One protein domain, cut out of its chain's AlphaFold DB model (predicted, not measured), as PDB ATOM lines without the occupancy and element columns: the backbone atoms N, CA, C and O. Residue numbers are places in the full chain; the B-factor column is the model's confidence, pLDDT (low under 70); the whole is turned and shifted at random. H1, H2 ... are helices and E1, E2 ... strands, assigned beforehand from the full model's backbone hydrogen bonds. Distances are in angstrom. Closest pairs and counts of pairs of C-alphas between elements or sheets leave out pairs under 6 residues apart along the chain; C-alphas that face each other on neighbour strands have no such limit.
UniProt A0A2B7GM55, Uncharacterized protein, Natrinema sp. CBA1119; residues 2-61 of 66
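What this domain is: This is residues 2 to 61 of the 66 residues of an uncharacterized protein of Natrinema sp. CBA1119 (UniProt A0A2B7GM55). One long straight helix, H1, makes the longest axis, and its residues 2 to 14 stick out free. At its other end the short helix H2 folds back at a slant, the two making a V, and the small two-stranded hairpin of E1 and E2 sits beside the later part of H2, near its residues 42 to 46, and apart from H1. The printed part has 60 residues with two named helices and two named strands, in the order H1, H2, E1, E2; the sheet, in the order E1 - E2, is antiparallel, and the class is mostly helix. The whole is only just loose, close to compact, with a radius of gyration of the C-alphas of 13.0 A, and it is elongated, spanning 42 by 23 by 18 A.

How they stand to each other: H1, residues 2 to 30, touches H2, residues 36 to 47, with its residues 19 to 30 alone. The closest C-alphas of the two are those of Ala 26 and Pro 37, 4.9 A apart. Their lines stand at a steep tilt of 66 degrees, and they run opposite ways. In both helices every O i to N i+4 pair is within hydrogen-bond range. Between H2 and E1, residues 51 to 54, the closest C-alphas are those of Glu 46 and Glu 52, 5.3 A apart. E1 and E2, residues 57 to 60, form a hairpin of antiparallel neighbour strands, with 155 degrees between their directions. N 52 and O 59 are 2.8 A apart and N 59 and O 52 are 2.9 A apart, both within hydrogen-bond range. The C-alphas of Leu 51 and Trp 60, which face each other, are 4.2 A apart. H2 and E2 are near each other, with 5 pairs of C-alphas within 10 A. H1 is apart from E1 and from E2.

Where its parts are: H1 begins at C-alpha 2, at (132.836, 173.405, 69.918), and ends at C-alpha 30, at (137.431, 150.459, 104.572); its 29 residues measure 41.8 A from first to last C-alpha. H2, 12 residues from Ile 36 to Arg 47, measures 16.4 A. E1, from Leu 51 to Asp 54, measures 9.6 A. E2, from Asp 57 to Trp 60, measures 9.8 A and ends at C-alpha 60, at (136.129, 152.431, 80.163).

The domain as a whole: The two C-alphas farthest apart are those of Ile 2 and Gly 31, 42.4 A. Without residues 2 to 14, which stand free, the body of 47 residues spans 28 by 20 by 16 A. The printed part has no cut, and the links H1 to H2, H2 to E1 and E1 to E2 are tight. The mean pLDDT of the printed part is 81.0; residues 2 to 5 and residue 7 are under 70, where the model's confidence is low.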
ATOM      1  N   ILE A   2     133.001 173.182  68.461       61.38
ATOM      2  CA  ILE A   2     132.836 173.405  69.918       61.38
ATOM      3  C   ILE A   2     132.083 172.256  70.627       61.38
ATOM      4  O   ILE A   2     132.440 171.871  71.739       61.38
ATOM      5  N   ARG A   3     131.086 171.652  69.964       59.44
ATOM      6  CA  ARG A   3     130.256 170.562  70.518       59.44
ATOM      7  C   ARG A   3     131.054 169.326  70.952       59.44
ATOM      8  O   ARG A   3     130.800 168.805  72.030       59.44
ATOM      9  N   THR A   4     132.056 168.909  70.179       62.25
ATOM     10  CA  THR A   4     132.901 167.741  70.487       62.25
ATOM     11  C   THR A   4     133.780 167.950  71.723       62.25
ATOM     12  O   THR A   4     133.948 167.029  72.518       62.25
ATOM     13  N   ARG A   5     134.278 169.171  71.967       64.62
ATOM     14  CA  ARG A   5     135.024 169.502  73.199       64.62
ATOM     15  C   ARG A   5     134.141 169.447  74.446       64.62
ATOM     16  O   ARG A   5     134.540 168.856  75.447       64.62
ATOM     17  N   PHE A   6     132.938 170.022  74.382       72.94
ATOM     18  CA  PHE A   6     131.979 169.943  75.489       72.94
ATOM     19  C   PHE A   6     131.497 168.513  75.735       72.94
ATOM     20  O   PHE A   6     131.304 168.133  76.888       72.94
ATOM     21  N   HIS A   7     131.358 167.709  74.678       69.31
ATOM     22  CA  HIS A   7     130.986 166.304  74.801       69.31
ATOM     23  C   HIS A   7     132.054 165.497  75.553       69.31
ATOM     24  O   HIS A   7     131.751 164.895  76.583       69.31
ATOM     25  N   ARG A   8     133.328 165.609  75.148       73.31
ATOM     26  CA  ARG A   8     134.457 164.959  75.842       73.31
ATOM     27  C   ARG A   8     134.570 165.375  77.306       73.31
ATOM     28  O   ARG A   8     134.765 164.535  78.183       73.31
ATOM     29  N   LEU A   9     134.397 166.666  77.597       80.31
ATOM     30  CA  LEU A   9     134.386 167.156  78.977       80.31
ATOM     31  C   LEU A   9     133.224 166.560  79.775       80.31
ATOM     32  O   LEU A   9     133.420 166.157  80.918       80.31
ATOM     33  N   ARG A  10     132.031 166.451  79.184       81.44
ATOM     34  CA  ARG A  10     130.850 165.884  79.845       81.44
ATOM     35  C   ARG A  10     131.012 164.395  80.142       81.44
ATOM     36  O   ARG A  10     130.662 163.971  81.244       81.44
ATOM     37  N   VAL A  11     131.563 163.624  79.206       80.50
ATOM     38  CA  VAL A  11     131.888 162.199  79.401       80.50
ATOM     39  C   VAL A  11     132.917 162.048  80.519       80.50
ATOM     40  O   VAL A  11     132.678 161.315  81.480       80.50
ATOM     41  N   ARG A  12     134.001 162.833  80.485       81.19
ATOM     42  CA  ARG A  12     135.019 162.841  81.547       81.19
ATOM     43  C   ARG A  12     134.429 163.203  82.911       81.19
ATOM     44  O   ARG A  12     134.723 162.538  83.898       81.19
ATOM     45  N   TRP A  13     133.555 164.207  82.974       83.88
ATOM     46  CA  TRP A  13     132.853 164.596  84.202       83.88
ATOM     47  C   TRP A  13     131.936 163.495  84.735       83.88
ATOM     48  O   TRP A  13     131.864 163.301  85.947       83.88
ATOM     49  N   ARG A  14     131.235 162.772  83.856       82.50
ATOM     50  CA  ARG A  14     130.396 161.630  84.247       82.50
ATOM     51  C   ARG A  14     131.238 160.494  84.821       82.50
ATOM     52  O   ARG A  14     130.930 160.050  85.924       82.50
ATOM     53  N   ARG A  15     132.322 160.105  84.137       84.81
ATOM     54  CA  ARG A  15     133.280 159.092  84.618       84.81
ATOM     55  C   ARG A  15     133.841 159.470  85.989       84.81
ATOM     56  O   ARG A  15     133.775 158.683  86.927       84.81
ATOM     57  N   TRP A  16     134.272 160.723  86.146       83.81
ATOM     58  CA  TRP A  16     134.824 161.215  87.410       83.81
ATOM     59  C   TRP A  16     133.788 161.262  88.540       83.81
ATOM     60  O   TRP A  16     134.095 160.950  89.688       83.81
ATOM     61  N   ARG A  17     132.539 161.629  88.231       87.44
ATOM     62  CA  ARG A  17     131.443 161.634  89.210       87.44
ATOM     63  C   ARG A  17     131.110 160.223  89.691       87.44
ATOM     64  O   ARG A  17     130.887 160.053  90.887       87.44
ATOM     65  N   LEU A  18     131.097 159.246  88.786       86.31
ATOM     66  CA  LEU A  18     130.851 157.844  89.119       86.31
ATOM     67  C   LEU A  18     131.990 157.288  89.978       86.31
ATOM     68  O   LEU A  18     131.747 156.840  91.094       86.31
ATOM     69  N   PHE A  19     133.237 157.469  89.539       85.81
ATOM     70  CA  PHE A  19     134.418 157.089  90.313       85.81
ATOM     71  C   PHE A  19     134.413 157.689  91.726       85.81
ATOM     72  O   PHE A  19     134.661 156.996  92.713       85.81
ATOM     73  N   ARG A  20     134.052 158.973  91.860       86.81
ATOM     74  CA  ARG A  20     133.945 159.637  93.168       86.81
ATOM     75  C   ARG A  20     132.871 159.011  94.062       86.81
ATOM     76  O   ARG A  20     133.058 158.971  95.277       86.81
ATOM     77  N   ALA A  21     131.759 158.547  93.492       88.44
ATOM     78  CA  ALA A  21     130.721 157.846  94.241       88.44
ATOM     79  C   ALA A  21     131.241 156.503  94.779       88.44
ATOM     80  O   ALA A  21     131.155 156.272  95.984       88.44
ATOM     81  N   TYR A  22     131.877 155.689  93.929       86.94
ATOM     82  CA  TYR A  22     132.493 154.421  94.338       86.94
ATOM     83  C   TYR A  22     133.595 154.626  95.377       86.94
ATOM     84  O   TYR A  22     133.584 153.979  96.418       86.94
ATOM     85  N   SER A  23     134.471 155.612  95.174       85.12
ATOM     86  CA  SER A  23     135.521 155.976  96.134       85.12
ATOM     87  C   SER A  23     134.951 156.384  97.492       85.12
ATOM     88  O   SER A  23     135.506 156.043  98.533       85.12
ATOM     89  N   LYS A  24     133.820 157.104  97.515       87.25
ATOM     90  CA  LYS A  24     133.149 157.485  98.764       87.25
ATOM     91  C   LYS A  24     132.596 156.259  99.493       87.25
ATOM     92  O   LYS A  24     132.779 156.159 100.703       87.25
ATOM     93  N   VAL A  25     131.962 155.335  98.772       86.62
ATOM     94  CA  VAL A  25     131.452 154.076  99.339       86.62
ATOM     95  C   VAL A  25     132.605 153.214  99.854       86.62
ATOM     96  O   VAL A  25     132.571 152.760 100.996       86.62
ATOM     97  N   ALA A  26     133.661 153.061  99.057       85.25
ATOM     98  CA  ALA A  26     134.857 152.314  99.421       85.25
ATOM     99  C   ALA A  26     135.523 152.893 100.674       85.25
ATOM    100  O   ALA A  26     135.852 152.144 101.590       85.25
ATOM    101  N   LYS A  27     135.642 154.224 100.765       84.19
ATOM    102  CA  LYS A  27     136.207 154.924 101.926       84.19
ATOM    103  C   LYS A  27     135.397 154.690 103.200       84.19
ATOM    104  O   LYS A  27     135.983 154.464 104.253       84.19
ATOM    105  N   ILE A  28     134.066 154.726 103.113       86.00
ATOM    106  CA  ILE A  28     133.191 154.420 104.256       86.00
ATOM    107  C   ILE A  28     133.369 152.959 104.686       86.00
ATOM    108  O   ILE A  28     133.418 152.678 105.878       86.00
ATOM    109  N   ARG A  29     133.504 152.038 103.724       80.69
ATOM    110  CA  ARG A  29     133.622 150.598 103.986       80.69
ATOM    111  C   ARG A  29     134.973 150.192 104.577       80.69
ATOM    112  O   ARG A  29     135.009 149.318 105.431       80.69
ATOM    113  N   THR A  30     136.068 150.792 104.113       79.38
ATOM    114  CA  THR A  30     137.431 150.459 104.572       79.38
ATOM    115  C   THR A  30     137.898 151.305 105.750       79.38
ATOM    116  O   THR A  30     138.811 150.894 106.454       79.38
ATOM    117  N   GLY A  31     137.331 152.497 105.965       76.44
ATOM    118  CA  GLY A  31     137.791 153.432 107.002       76.44
ATOM    119  C   GLY A  31     139.180 154.035 106.739       76.44
ATOM    120  O   GLY A  31     139.641 154.882 107.500       76.44
ATOM    121  N   CYS A  32     139.846 153.647 105.647       72.19
ATOM    122  CA  CYS A  32     141.163 154.140 105.261       72.19
ATOM    123  C   CYS A  32     141.064 155.387 104.372       72.19
ATOM    124  O   CYS A  32     140.165 155.528 103.546       72.19
ATOM    125  N   VAL A  33     142.039 156.289 104.506       71.06
ATOM    126  CA  VAL A  33     142.182 157.515 103.689       71.06
ATOM    127  C   VAL A  33     143.264 157.403 102.606       71.06
ATOM    128  O   VAL A  33     143.496 158.368 101.885       71.06
ATOM    129  N   SER A  34     143.926 156.246 102.512       77.31
ATOM    130  CA  SER A  34     145.072 155.996 101.625       77.31
ATOM    131  C   SER A  34     144.633 155.600 100.201       77.31
ATOM    132  O   SER A  34     143.539 155.952  99.775       77.31
ATOM    133  N   PHE A  35     145.464 154.874  99.452       78.25
ATOM    134  CA  PHE A  35     145.173 154.390  98.096       78.25
ATOM    135  C   PHE A  35     144.163 153.226  98.056       78.25
ATOM    136  O   PHE A  35     143.565 152.958  97.018       78.25
ATOM    137  N   ILE A  36     143.921 152.555  99.185       83.88
ATOM    138  CA  ILE A  36     143.035 151.381  99.279       83.88
ATOM    139  C   ILE A  36     141.603 151.665  98.775       83.88
ATOM    140  O   ILE A  36     141.108 150.897  97.955       83.88
ATOM    141  N   PRO A  37     140.926 152.767  99.161       83.44
ATOM    142  CA  PRO A  37     139.603 153.090  98.632       83.44
ATOM    143  C   PRO A  37     139.586 153.337  97.122       83.44
ATOM    144  O   PRO A  37     138.542 153.151  96.507       83.44
ATOM    145  N   ILE A  38     140.708 153.776  96.538       84.00
ATOM    146  CA  ILE A  38     140.831 153.966  95.089       84.00
ATOM    147  C   ILE A  38     140.842 152.601  94.406       84.00
ATOM    148  O   ILE A  38     140.044 152.384  93.502       84.00
ATOM    149  N   MET A  39     141.663 151.668  94.889       85.38
ATOM    150  CA  MET A  39     141.718 150.305  94.348       85.38
ATOM    151  C   MET A  39     140.380 149.580  94.506       85.38
ATOM    152  O   MET A  39     139.845 149.077  93.528       85.38
ATOM    153  N   CYS A  40     139.762 149.640  95.689       85.62
ATOM    154  CA  CYS A  40     138.437 149.052  95.902       85.62
ATOM    155  C   CYS A  40     137.349 149.695  95.031       85.62
ATOM    156  O   CYS A  40     136.367 149.039  94.692       85.62
ATOM    157  N   ALA A  41     137.472 150.985  94.705       87.62
ATOM    158  CA  ALA A  41     136.552 151.636  93.781       87.62
ATOM    159  C   ALA A  41     136.753 151.131  92.349       87.62
ATOM    160  O   ALA A  41     135.760 150.889  91.674       87.62
ATOM    161  N   LEU A  42     138.002 150.954  91.908       85.69
ATOM    162  CA  LEU A  42     138.322 150.419  90.584       85.69
ATOM    163  C   LEU A  42     137.843 148.970  90.436       85.69
ATOM    164  O   LEU A  42     137.087 148.700  89.512       85.69
ATOM    165  N   GLU A  43     138.154 148.090  91.392       86.06
ATOM    166  CA  GLU A  43     137.667 146.699  91.408       86.06
ATOM    167  C   GLU A  43     136.133 146.621  91.403       86.06
ATOM    168  O   GLU A  43     135.531 145.809  90.704       86.06
ATOM    169  N   ALA A  44     135.463 147.474  92.186       87.44
ATOM    170  CA  ALA A  44     134.004 147.498  92.214       87.44
ATOM    171  C   ALA A  44     133.415 147.982  90.882       87.44
ATOM    172  O   ALA A  44     132.388 147.471  90.449       87.44
ATOM    173  N   MET A  45     134.060 148.947  90.230       86.75
ATOM    174  CA  MET A  45     133.642 149.443  88.922       86.75
ATOM    175  C   MET A  45     133.912 148.438  87.802       86.75
ATOM    176  O   MET A  45     133.103 148.354  86.882       86.75
ATOM    177  N   GLU A  46     134.996 147.669  87.891       86.38
ATOM    178  CA  GLU A  46     135.290 146.558  86.986       86.38
ATOM    179  C   GLU A  46     134.243 145.454  87.106       86.38
ATOM    180  O   GLU A  46     133.610 145.071  86.125       86.38
ATOM    181  N   ARG A  47     133.960 145.022  88.339       86.56
ATOM    182  CA  ARG A  47     132.927 144.021  88.617       86.56
ATOM    183  C   ARG A  47     131.542 144.447  88.130       86.56
ATOM    184  O   ARG A  47     130.754 143.607  87.705       86.56
ATOM    185  N   ASP A  48     131.242 145.739  88.212       86.19
ATOM    186  CA  ASP A  48     129.967 146.298  87.764       86.19
ATOM    187  C   ASP A  48     129.964 146.602  86.240       86.19
ATOM    188  O   ASP A  48     128.970 147.101  85.712       86.19
ATOM    189  N   GLY A  49     131.051 146.283  85.518       83.88
ATOM    190  CA  GLY A  49     131.163 146.384  84.056       83.88
ATOM    191  C   GLY A  49     131.360 147.807  83.526       83.88
ATOM    192  O   GLY A  49     131.083 148.086  82.360       83.88
ATOM    193  N   HIS A  50     131.785 148.747  84.372       84.19
ATOM    194  CA  HIS A  50     132.003 150.143  83.976       84.19
ATOM    195  C   HIS A  50     133.375 150.397  83.352       84.19
ATOM    196  O   HIS A  50     133.532 151.363  82.595       84.19
ATOM    197  N   LEU A  51     134.356 149.573  83.709       85.81
ATOM    198  CA  LEU A  51     135.726 149.631  83.224       85.81
ATOM    199  C   LEU A  51     136.342 148.233  83.220       85.81
ATOM    200  O   LEU A  51     135.761 147.311  83.780       85.81
ATOM    201  N   GLU A  52     137.509 148.107  82.622       85.94
ATOM    202  CA  GLU A  52     138.375 146.937  82.681       85.94
ATOM    203  C   GLU A  52     139.792 147.415  82.992       85.94
ATOM    204  O   GLU A  52     140.202 148.503  82.566       85.94
ATOM    205  N   LEU A  53     140.490 146.653  83.830       82.56
ATOM    206  CA  LEU A  53     141.869 146.926  84.209       82.56
ATOM    207  C   LEU A  53     142.775 145.985  83.412       82.56
ATOM    208  O   LEU A  53     142.911 144.819  83.771       82.56
ATOM    209  N   ASP A  54     143.407 146.492  82.355       80.69
ATOM    210  CA  ASP A  54     144.358 145.720  81.547       80.69
ATOM    211  C   ASP A  54     145.785 146.202  81.820       80.69
ATOM    212  O   ASP A  54     146.126 147.347  81.546       80.69
ATOM    213  N   ASP A  55     146.599 145.349  82.443       75.00
ATOM    214  CA  ASP A  55     148.036 145.539  82.718       75.00
ATOM    215  C   ASP A  55     148.461 146.928  83.269       75.00
ATOM    216  O   ASP A  55     149.576 147.410  83.061       75.00
ATOM    217  N   GLY A  56     147.571 147.584  84.026       72.56
ATOM    218  CA  GLY A  56     147.790 148.905  84.633       72.56
ATOM    219  C   GLY A  56     147.102 150.074  83.919       72.56
ATOM    220  O   GLY A  56     147.064 151.178  84.470       72.56
ATOM    221  N   ASP A  57     146.502 149.830  82.757       76.88
ATOM    222  CA  ASP A  57     145.640 150.766  82.048       76.88
ATOM    223  C   ASP A  57     144.161 150.568  82.418       76.88
ATOM    224  O   ASP A  57     143.702 149.484  82.774       76.88
ATOM    225  N   VAL A  58     143.404 151.669  82.386       81.19
ATOM    226  CA  VAL A  58     141.972 151.693  82.723       81.19
ATOM    227  C   VAL A  58     141.165 151.931  81.453       81.19
ATOM    228  O   VAL A  58     141.039 153.078  80.998       81.19
ATOM    229  N   GLU A  59     140.565 150.874  80.915       83.25
ATOM    230  CA  GLU A  59     139.660 150.955  79.771       83.25
ATOM    231  C   GLU A  59     138.218 151.144  80.253       83.25
ATOM    232  O   GLU A  59     137.756 150.467  81.156       83.25
ATOM    233  N   TRP A  60     137.487 152.116  79.705       81.88
ATOM    234  CA  TRP A  60     136.129 152.431  80.163       81.88
ATOM    235  C   TRP A  60     135.088 151.911  79.178       81.88
ATOM    236  O   TRP A  60     134.962 152.467  78.087       81.88
ATOM    237  N   HIS A  61     134.252 150.973  79.623       77.62
ATOM    238  CA  HIS A  61     133.198 150.337  78.818       77.62
ATOM    239  C   HIS A  61     131.882 151.139  78.735       77.62
ATOM    240  O   HIS A  61     130.983 150.818  77.964       77.62
TER     241      HIS A  61